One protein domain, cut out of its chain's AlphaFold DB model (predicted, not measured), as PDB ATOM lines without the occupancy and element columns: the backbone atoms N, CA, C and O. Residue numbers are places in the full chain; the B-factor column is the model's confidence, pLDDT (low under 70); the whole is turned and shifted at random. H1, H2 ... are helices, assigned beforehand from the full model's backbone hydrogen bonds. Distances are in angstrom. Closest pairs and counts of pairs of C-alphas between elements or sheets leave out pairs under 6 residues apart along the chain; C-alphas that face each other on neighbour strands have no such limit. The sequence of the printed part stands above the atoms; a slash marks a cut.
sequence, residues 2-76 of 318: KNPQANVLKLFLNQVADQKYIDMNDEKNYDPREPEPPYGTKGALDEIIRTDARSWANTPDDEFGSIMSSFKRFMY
ATOM      1  N   LYS A   2      99.185 147.067 105.077       48.09
ATOM      2  CA  LYS A   2     100.658 147.031 105.153       48.09
ATOM      3  C   LYS A   2     101.170 146.199 103.975       48.09
ATOM      4  O   LYS A   2     100.776 145.044 103.853       48.09
ATOM      5  N   ASN A   3     101.985 146.796 103.103       51.88
ATOM      6  CA  ASN A   3     102.657 146.087 102.017       51.88
ATOM      7  C   ASN A   3     103.595 145.024 102.637       51.88
ATOM      8  O   ASN A   3     104.537 145.413 103.330       51.88
ATOM      9  N   PRO A   4     103.357 143.715 102.434       58.53
ATOM     10  CA  PRO A   4     104.158 142.647 103.044       58.53
ATOM     11  C   PRO A   4     105.626 142.641 102.597       58.53
ATOM     12  O   PRO A   4     106.443 141.977 103.225       58.53
ATOM     13  N   GLN A   5     105.958 143.369 101.525       65.56
ATOM     14  CA  GLN A   5     107.319 143.522 101.011       65.56
ATOM     15  C   GLN A   5     107.998 144.833 101.432       65.56
ATOM     16  O   GLN A   5     109.106 145.118 100.991       65.56
ATOM     17  N   ALA A   6     107.358 145.657 102.268       70.88
ATOM     18  CA  ALA A   6     107.971 146.909 102.690       70.88
ATOM     19  C   ALA A   6     109.171 146.650 103.616       70.88
ATOM     20  O   ALA A   6     109.046 146.028 104.673       70.88
ATOM     21  N   ASN A   7     110.331 147.180 103.235       85.81
ATOM     22  CA  ASN A   7     111.539 147.144 104.046       85.81
ATOM     23  C   ASN A   7     111.346 148.003 105.311       85.81
ATOM     24  O   ASN A   7     111.380 149.233 105.261       85.81
ATOM     25  N   VAL A   8     111.131 147.342 106.454       88.25
ATOM     26  CA  VAL A   8     110.823 147.989 107.743       88.25
ATOM     27  C   VAL A   8     111.896 148.999 108.149       88.25
ATOM     28  O   VAL A   8     111.574 150.046 108.701       88.25
ATOM     29  N   LEU A   9     113.166 148.723 107.845       89.50
ATOM     30  CA  LEU A   9     114.257 149.617 108.214       89.50
ATOM     31  C   LEU A   9     114.273 150.891 107.359       89.50
ATOM     32  O   LEU A   9     114.561 151.960 107.881       89.50
ATOM     33  N   LYS A  10     113.905 150.803 106.076       92.12
ATOM     34  CA  LYS A  10     113.726 151.995 105.230       92.12
ATOM     35  C   LYS A  10     112.539 152.836 105.678       92.12
ATOM     36  O   LYS A  10     112.633 154.056 105.695       92.12
ATOM     37  N   LEU A  11     111.443 152.198 106.097       89.56
ATOM     38  CA  LEU A  11     110.315 152.913 106.702       89.56
ATOM     39  C   LEU A  11     110.734 153.642 107.984       89.56
ATOM     40  O   LEU A  11     110.370 154.799 108.163       89.56
ATOM     41  N   PHE A  12     111.539 152.998 108.832       90.06
ATOM     42  CA  PHE A  12     112.114 153.638 110.014       90.06
ATOM     43  C   PHE A  12     113.012 154.826 109.642       90.06
ATOM     44  O   PHE A  12     112.883 155.887 110.235       90.06
ATOM     45  N   LEU A  13     113.876 154.701 108.633       92.25
ATOM     46  CA  LEU A  13     114.729 155.813 108.198       92.25
ATOM     47  C   LEU A  13     113.936 156.978 107.596       92.25
ATOM     48  O   LEU A  13     114.281 158.125 107.853       92.25
ATOM     49  N   ASN A  14     112.841 156.711 106.879       91.44
ATOM     50  CA  ASN A  14     111.909 157.765 106.467       91.44
ATOM     51  C   ASN A  14     111.304 158.479 107.682       91.44
ATOM     52  O   ASN A  14     111.204 159.699 107.685       91.44
ATOM     53  N   GLN A  15     110.960 157.740 108.741       90.31
ATOM     54  CA  GLN A  15     110.472 158.324 109.993       90.31
ATOM     55  C   GLN A  15     111.540 159.194 110.683       90.31
ATOM     56  O   GLN A  15     111.237 160.286 111.160       90.31
ATOM     57  N   VAL A  16     112.792 158.721 110.707       90.31
ATOM     58  CA  VAL A  16     113.957 159.449 111.241       90.31
ATOM     59  C   VAL A  16     114.239 160.720 110.440       90.31
ATOM     60  O   VAL A  16     114.595 161.731 111.031       90.31
ATOM     61  N   ALA A  17     114.075 160.685 109.118       92.25
ATOM     62  CA  ALA A  17     114.261 161.846 108.257       92.25
ATOM     63  C   ALA A  17     113.147 162.884 108.431       92.25
ATOM     64  O   ALA A  17     113.407 164.072 108.621       92.25
ATOM     65  N   ASP A  18     111.899 162.430 108.372       92.62
ATOM     66  CA  ASP A  18     110.731 163.301 108.377       92.62
ATOM     67  C   ASP A  18     110.515 163.943 109.756       92.62
ATOM     68  O   ASP A  18     110.184 165.122 109.829       92.62
ATOM     69  N   GLN A  19     110.702 163.182 110.842       88.94
ATOM     70  CA  GLN A  19     110.429 163.595 112.228       88.94
ATOM     71  C   GLN A  19     109.078 164.302 112.435       88.94
ATOM     72  O   GLN A  19     108.941 165.207 113.258       88.94
ATOM     73  N   LYS A  20     108.066 163.869 111.681       91.19
ATOM     74  CA  LYS A  20     106.694 164.375 111.746       91.19
ATOM     75  C   LYS A  20     105.984 163.764 112.951       91.19
ATOM     76  O   LYS A  20     105.381 162.698 112.849       91.19
ATOM     77  N   TYR A  21     106.141 164.396 114.106       87.50
ATOM     78  CA  TYR A  21     105.661 163.925 115.405       87.50
ATOM     79  C   TYR A  21     104.620 164.891 115.972       87.50
ATOM     80  O   TYR A  21     104.813 166.102 115.906       87.50
ATOM     81  N   ILE A  22     103.545 164.360 116.562       84.88
ATOM     82  CA  ILE A  22     102.519 165.173 117.244       84.88
ATOM     83  C   ILE A  22     103.117 165.863 118.487       84.88
ATOM     84  O   ILE A  22     102.813 167.016 118.784       84.88
ATOM     85  N   ASP A  23     103.992 165.158 119.205       83.19
ATOM     86  CA  ASP A  23     104.857 165.670 120.272       83.19
ATOM     87  C   ASP A  23     106.273 165.140 120.037       83.19
ATOM     88  O   ASP A  23     106.526 163.937 120.073       83.19
ATOM     89  N   MET A  24     107.206 166.056 119.813       79.12
ATOM     90  CA  MET A  24     108.588 165.743 119.457       79.12
ATOM     91  C   MET A  24     109.365 164.989 120.549       79.12
ATOM     92  O   MET A  24     110.433 164.455 120.266       79.12
ATOM     93  N   ASN A  25     108.849 164.939 121.783       80.44
ATOM     94  CA  ASN A  25     109.454 164.191 122.889       80.44
ATOM     95  C   ASN A  25     108.974 162.733 122.977       80.44
ATOM     96  O   ASN A  25     109.512 161.965 123.776       80.44
ATOM     97  N   ASP A  26     107.977 162.339 122.181       83.19
ATOM     98  CA  ASP A  26     107.476 160.967 122.117       83.19
ATOM     99  C   ASP A  26     107.602 160.411 120.694       83.19
ATOM    100  O   ASP A  26     106.716 160.545 119.856       83.19
ATOM    101  N   GLU A  27     108.699 159.696 120.438       73.38
ATOM    102  CA  GLU A  27     109.005 159.069 119.144       73.38
ATOM    103  C   GLU A  27     107.922 158.084 118.644       73.38
ATOM    104  O   GLU A  27     107.959 157.641 117.492       73.38
ATOM    105  N   LYS A  28     106.950 157.698 119.486       81.50
ATOM    106  CA  LYS A  28     105.868 156.772 119.117       81.50
ATOM    107  C   LYS A  28     104.672 157.454 118.455       81.50
ATOM    108  O   LYS A  28     103.823 156.745 117.914       81.50
ATOM    109  N   ASN A  29     104.585 158.781 118.476       86.25
ATOM    110  CA  ASN A  29     103.416 159.524 117.991       86.25
ATOM    111  C   ASN A  29     103.555 160.050 116.551       86.25
ATOM    112  O   ASN A  29     102.921 161.043 116.191       86.25
ATOM    113  N   TYR A  30     104.389 159.398 115.739       86.81
ATOM    114  CA  TYR A  30     104.606 159.784 114.348       86.81
ATOM    115  C   TYR A  30     103.290 159.904 113.569       86.81
ATOM    116  O   TYR A  30     102.497 158.957 113.522       86.81
ATOM    117  N   ASP A  31     103.107 161.035 112.895       87.94
ATOM    118  CA  ASP A  31     101.978 161.308 112.017       87.94
ATOM    119  C   ASP A  31     102.465 161.979 110.723       87.94
ATOM    120  O   ASP A  31     102.878 163.135 110.743       87.94
ATOM    121  N   PRO A  32     102.379 161.308 109.559       85.25
ATOM    122  CA  PRO A  32     102.867 161.851 108.290       85.25
ATOM    123  C   PRO A  32     102.120 163.108 107.808       85.25
ATOM    124  O   PRO A  32     102.516 163.683 106.793       85.25
ATOM    125  N   ARG A  33     101.028 163.502 108.478       89.81
ATOM    126  CA  ARG A  33     100.270 164.731 108.206       89.81
ATOM    127  C   ARG A  33     100.880 165.965 108.870       89.81
ATOM    128  O   ARG A  33     100.580 167.070 108.425       89.81
ATOM    129  N   GLU A  34     101.699 165.780 109.903       91.25
ATOM    130  CA  GLU A  34     102.415 166.881 110.543       91.25
ATOM    131  C   GLU A  34     103.499 167.433 109.601       91.25
ATOM    132  O   GLU A  34     104.035 166.699 108.758       91.25
ATOM    133  N   PRO A  35     103.824 168.734 109.687       90.50
ATOM    134  CA  PRO A  35     104.940 169.291 108.942       90.50
ATOM    135  C   PRO A  35     106.272 168.752 109.480       90.50
ATOM    136  O   PRO A  35     106.399 168.382 110.645       90.50
ATOM    137  N   GLU A  36     107.290 168.741 108.624       91.00
ATOM    138  CA  GLU A  36     108.661 168.490 109.075       91.00
ATOM    139  C   GLU A  36     109.120 169.618 110.010       91.00
ATOM    140  O   GLU A  36     108.817 170.787 109.737       91.00
ATOM    141  N   PRO A  37     109.869 169.311 111.086       89.94
ATOM    142  CA  PRO A  37     110.397 170.344 111.958       89.94
ATOM    143  C   PRO A  37     111.349 171.258 111.167       89.94
ATOM    144  O   PRO A  37     112.202 170.758 110.417       89.94
ATOM    145  N   PRO A  38     111.238 172.591 111.327       89.19
ATOM    146  CA  PRO A  38     112.197 173.531 110.765       89.19
ATOM    147  C   PRO A  38     113.630 173.246 111.228       89.19
ATOM    148  O   PRO A  38     113.857 172.680 112.303       89.19
ATOM    149  N   TYR A  39     114.605 173.710 110.449       86.88
ATOM    150  CA  TYR A  39     116.016 173.627 110.819       86.88
ATOM    151  C   TYR A  39     116.274 174.255 112.200       86.88
ATOM    152  O   TYR A  39     115.817 175.364 112.481       86.88
ATOM    153  N   GLY A  40     117.008 173.541 113.059       84.31
ATOM    154  CA  GLY A  40     117.353 174.000 114.408       84.31
ATOM    155  C   GLY A  40     116.244 173.843 115.456       84.31
ATOM    156  O   GLY A  40     116.386 174.357 116.567       84.31
ATOM    157  N   THR A  41     115.144 173.142 115.147       88.12
ATOM    158  CA  THR A  41     114.087 172.870 116.136       88.12
ATOM    159  C   THR A  41     114.648 172.064 117.310       88.12
ATOM    160  O   THR A  41     115.185 170.971 117.145       88.12
ATOM    161  N   LYS A  42     114.509 172.591 118.529       83.62
ATOM    162  CA  LYS A  42     115.049 171.971 119.746       83.62
ATOM    163  C   LYS A  42     114.409 170.604 120.009       83.62
ATOM    164  O   LYS A  42     113.223 170.547 120.304       83.62
ATOM    165  N   GLY A  43     115.215 169.542 119.980       83.25
ATOM    166  CA  GLY A  43     114.780 168.148 120.157       83.25
ATOM    167  C   GLY A  43     114.646 167.375 118.840       83.25
ATOM    168  O   GLY A  43     114.572 166.151 118.865       83.25
ATOM    169  N   ALA A  44     114.658 168.068 117.697       87.44
ATOM    170  CA  ALA A  44     114.798 167.426 116.401       87.44
ATOM    171  C   ALA A  44     116.251 166.962 116.231       87.44
ATOM    172  O   ALA A  44     117.180 167.527 116.817       87.44
ATOM    173  N   LEU A  45     116.439 165.913 115.438       89.06
ATOM    174  CA  LEU A  45     117.761 165.483 115.015       89.06
ATOM    175  C   LEU A  45     118.362 166.541 114.092       89.06
ATOM    176  O   LEU A  45     117.646 167.264 113.397       89.06
ATOM    177  N   ASP A  46     119.690 166.602 114.073       89.25
ATOM    178  CA  ASP A  46     120.413 167.476 113.158       89.25
ATOM    179  C   ASP A  46     120.036 167.177 111.696       89.25
ATOM    180  O   ASP A  46     119.831 166.024 111.302       89.25
ATOM    181  N   GLU A  47     119.953 168.226 110.881       88.94
ATOM    182  CA  GLU A  47     119.526 168.136 109.484       88.94
ATOM    183  C   GLU A  47     120.426 167.226 108.643       88.94
ATOM    184  O   GLU A  47     119.947 166.577 107.713       88.94
ATOM    185  N   ILE A  48     121.712 167.112 108.991       90.38
ATOM    186  CA  ILE A  48     122.641 166.186 108.338       90.38
ATOM    187  C   ILE A  48     122.171 164.744 108.550       90.38
ATOM    188  O   ILE A  48     122.059 163.982 107.591       90.38
ATOM    189  N   ILE A  49     121.804 164.382 109.784       91.00
ATOM    190  CA  ILE A  49     121.309 163.039 110.116       91.00
ATOM    191  C   ILE A  49     119.999 162.746 109.383       91.00
ATOM    192  O   ILE A  49     119.810 161.650 108.853       91.00
ATOM    193  N   ARG A  50     119.098 163.732 109.324       92.56
ATOM    194  CA  ARG A  50     117.817 163.608 108.616       92.56
ATOM    195  C   ARG A  50     118.021 163.434 107.109       92.56
ATOM    196  O   ARG A  50     117.378 162.582 106.492       92.56
ATOM    197  N   THR A  51     118.954 164.188 106.530       92.62
ATOM    198  CA  THR A  51     119.328 164.111 105.111       92.62
ATOM    199  C   THR A  51     119.936 162.753 104.765       92.62
ATOM    200  O   THR A  51     119.518 162.128 103.787       92.62
ATOM    201  N   ASP A  52     120.860 162.249 105.585       93.44
ATOM    202  CA  ASP A  52     121.471 160.932 105.394       93.44
ATOM    203  C   ASP A  52     120.437 159.807 105.511       93.44
ATOM    204  O   ASP A  52     120.384 158.915 104.661       93.44
ATOM    205  N   ALA A  53     119.546 159.879 106.507       93.62
ATOM    206  CA  ALA A  53     118.458 158.918 106.667       93.62
ATOM    207  C   ALA A  53     117.528 158.899 105.441       93.62
ATOM    208  O   ALA A  53     117.193 157.821 104.941       93.62
ATOM    209  N   ARG A  54     117.170 160.076 104.905       94.12
ATOM    210  CA  ARG A  54     116.370 160.214 103.679       94.12
ATOM    211  C   ARG A  54     117.096 159.645 102.465       94.12
ATOM    212  O   ARG A  54     116.474 158.976 101.642       94.12
ATOM    213  N   SER A  55     118.399 159.886 102.354       94.56
ATOM    214  CA  SER A  55     119.222 159.339 101.275       94.56
ATOM    215  C   SER A  55     119.204 157.808 101.305       94.56
ATOM    216  O   SER A  55     118.801 157.174 100.330       94.56
ATOM    217  N   TRP A  56     119.499 157.201 102.459       94.31
ATOM    218  CA  TRP A  56     119.543 155.743 102.614       94.31
ATOM    219  C   TRP A  56     118.177 155.078 102.432       94.31
ATOM    220  O   TRP A  56     118.091 153.969 101.902       94.31
ATOM    221  N   ALA A  57     117.096 155.731 102.863       92.81
ATOM    222  CA  ALA A  57     115.747 155.203 102.687       92.81
ATOM    223  C   ALA A  57     115.336 155.105 101.206       92.81
ATOM    224  O   ALA A  57     114.576 154.203 100.850       92.81
ATOM    225  N   ASN A  58     115.858 155.996 100.355       92.75
ATOM    226  CA  ASN A  58     115.550 156.061  98.922       92.75
ATOM    227  C   ASN A  58     116.497 155.232  98.036       92.75
ATOM    228  O   ASN A  58     116.215 155.032  96.856       92.75
ATOM    229  N   THR A  59     117.597 154.722  98.587       94.56
ATOM    230  CA  THR A  59     118.525 153.819  97.893       94.56
ATOM    231  C   THR A  59     117.836 152.498  97.493       94.56
ATOM    232  O   THR A  59     116.960 152.039  98.229       94.56
ATOM    233  N   PRO A  60     118.208 151.825  96.384       93.19
ATOM    234  CA  PRO A  60     117.777 150.452  96.067       93.19
ATOM    235  C   PRO A  60     118.047 149.434  97.199       93.19
ATOM    236  O   PRO A  60     118.854 149.678  98.090       93.19
ATOM    237  N   ASP A  61     117.315 148.315  97.262       88.69
ATOM    238  CA  ASP A  61     117.387 147.373  98.405       88.69
ATOM    239  C   ASP A  61     118.737 146.655  98.560       88.69
ATOM    240  O   ASP A  61     119.197 146.443  99.685       88.69
ATOM    241  N   ASP A  62     119.379 146.305  97.451       86.44
ATOM    242  CA  ASP A  62     120.697 145.672  97.403       86.44
ATOM    243  C   ASP A  62     121.801 146.612  97.908       86.44
ATOM    244  O   ASP A  62     122.580 146.251  98.797       86.44
ATOM    245  N   GLU A  63     121.816 147.850  97.419       91.62
ATOM    246  CA  GLU A  63     122.756 148.876  97.868       91.62
ATOM    247  C   GLU A  63     122.482 149.290  99.326       91.62
ATOM    248  O   GLU A  63     123.409 149.383 100.136       91.62
ATOM    249  N   PHE A  64     121.209 149.407  99.721       92.44
ATOM    250  CA  PHE A  64     120.815 149.680 101.104       92.44
ATOM    251  C   PHE A  64     121.330 148.622 102.088       92.44
ATOM    252  O   PHE A  64     121.838 148.956 103.164       92.44
ATOM    253  N   GLY A  65     121.228 147.339 101.724       90.38
ATOM    254  CA  GLY A  65     121.764 146.242 102.530       90.38
ATOM    255  C   GLY A  65     123.273 146.376 102.759       90.38
ATOM    256  O   GLY A  65     123.749 146.188 103.885       90.38
ATOM    257  N   SER A  66     124.014 146.769 101.719       92.19
ATOM    258  CA  SER A  66     125.461 147.011 101.780       92.19
ATOM    259  C   SER A  66     125.823 148.203 102.681       92.19
ATOM    260  O   SER A  66     126.674 148.072 103.574       92.19
ATOM    261  N   ILE A  67     125.125 149.336 102.522       91.75
ATOM    262  CA  ILE A  67     125.293 150.539 103.357       91.75
ATOM    263  C   ILE A  67     125.052 150.192 104.825       91.75
ATOM    264  O   ILE A  67     125.905 150.443 105.679       91.75
ATOM    265  N   MET A  68     123.924 149.549 105.128       90.88
ATOM    266  CA  MET A  68     123.538 149.246 106.501       90.88
ATOM    267  C   MET A  68     124.479 148.236 107.171       90.88
ATOM    268  O   MET A  68     124.759 148.346 108.366       90.88
ATOM    269  N   SER A  69     124.991 147.259 106.418       90.75
ATOM    270  CA  SER A  69     126.019 146.331 106.907       90.75
ATOM    271  C   SER A  69     127.295 147.078 107.312       90.75
ATOM    272  O   SER A  69     127.826 146.876 108.409       90.75
ATOM    273  N   SER A  70     127.746 148.010 106.470       89.69
ATOM    274  CA  SER A  70     128.920 148.838 106.754       89.69
ATOM    275  C   SER A  70     128.696 149.788 107.931       89.69
ATOM    276  O   SER A  70     129.535 149.842 108.829       89.69
ATOM    277  N   PHE A  71     127.551 150.469 107.987       88.62
ATOM    278  CA  PHE A  71     127.185 151.355 109.092       88.62
ATOM    279  C   PHE A  71     127.142 150.608 110.432       88.62
ATOM    280  O   PHE A  71     127.785 151.017 111.400       88.62
ATOM    281  N   LYS A  72     126.473 149.445 110.483       88.31
ATOM    282  CA  LYS A  72     126.406 148.600 111.688       88.31
ATOM    283  C   LYS A  72     127.782 148.175 112.188       88.31
ATOM    284  O   LYS A  72     127.973 148.088 113.398       88.31
ATOM    285  N   ARG A  73     128.729 147.915 111.281       86.00
ATOM    286  CA  ARG A  73     130.109 147.570 111.643       86.00
ATOM    287  C   ARG A  73     130.800 148.725 112.371       86.00
ATOM    288  O   ARG A  73     131.431 148.482 113.392       86.00
ATOM    289  N   PHE A  74     130.653 149.961 111.892       84.00
ATOM    290  CA  PHE A  74     131.238 151.136 112.551       84.00
ATOM    291  C   PHE A  74     130.555 151.471 113.880       84.00
ATOM    292  O   PHE A  74     131.239 151.794 114.850       84.00
ATOM    293  N   MET A  75     129.229 151.322 113.944       87.44
ATOM    294  CA  MET A  75     128.445 151.598 115.150       87.44
ATOM    295  C   MET A  75     128.529 150.499 116.214       87.44
ATOM    296  O   MET A  75     128.052 150.691 117.331       87.44
ATOM    297  N   TYR A  76     129.127 149.347 115.897       87.69
ATOM    298  CA  TYR A  76     129.168 148.194 116.797       87.69
ATOM    299  C   TYR A  76     129.800 148.524 118.154       87.69
ATOM    300  O   TYR A  76     129.327 148.035 119.177       87.69
TER     301      TYR A  76
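Overview. This is residues 2 to 76 of the 318 residues of an uncharacterized protein of Helicobacter pylori HP260Bi (UniProt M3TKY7). The longest helix, H3, runs off from one end of a hairpin of two helices, H1 and H2, and its residues 69 to 76 stick out; a long loop, residues 19 to 46, makes the other end. The printed part has 75 residues with three named helices, H1, H2, H3 in chain order, and is all helix. It is only just compact, close to loose: radius of gyration of the C-alphas 13.3 A, spans 33 by 30 by 19 A.

Arrangement. H3, residues 61 to 76, and H2, residues 47 to 58, form a hairpin, opposite ways at a steep tilt of 41 degrees. They only just touch, with 3 pairs of C-alphas within 8 A, H2 with residues 56 to 57 alone; the closest C-alphas are Trp 56 and Phe 64, 6.4 A. H2 touches H1, residues 8 to 18, closest at C-alphas Arg 50 and Ala 17, 4.0 A; this hairpin's tilt is only just steep, 35.1 degrees, opposite ways. H1 and H3 are apart. In H1, H2 and H3 every O i to N i+4 pair is within hydrogen-bond range.

Along the chain. H3 is 21.9 A long, ending at C-alpha 76 (129.168, 148.194, 116.797); H2 is 16.5 A; H1 is 15.3 A, from C-alpha 8 (110.823, 147.989, 107.743).

Size, cuts and confidence. The C-alphas farthest apart, Pro 4 and Gly 40, are 35.9 A apart. The printed part has no cut; link H1 to H2 is long. Residues 2 to 5 have pLDDT under 70.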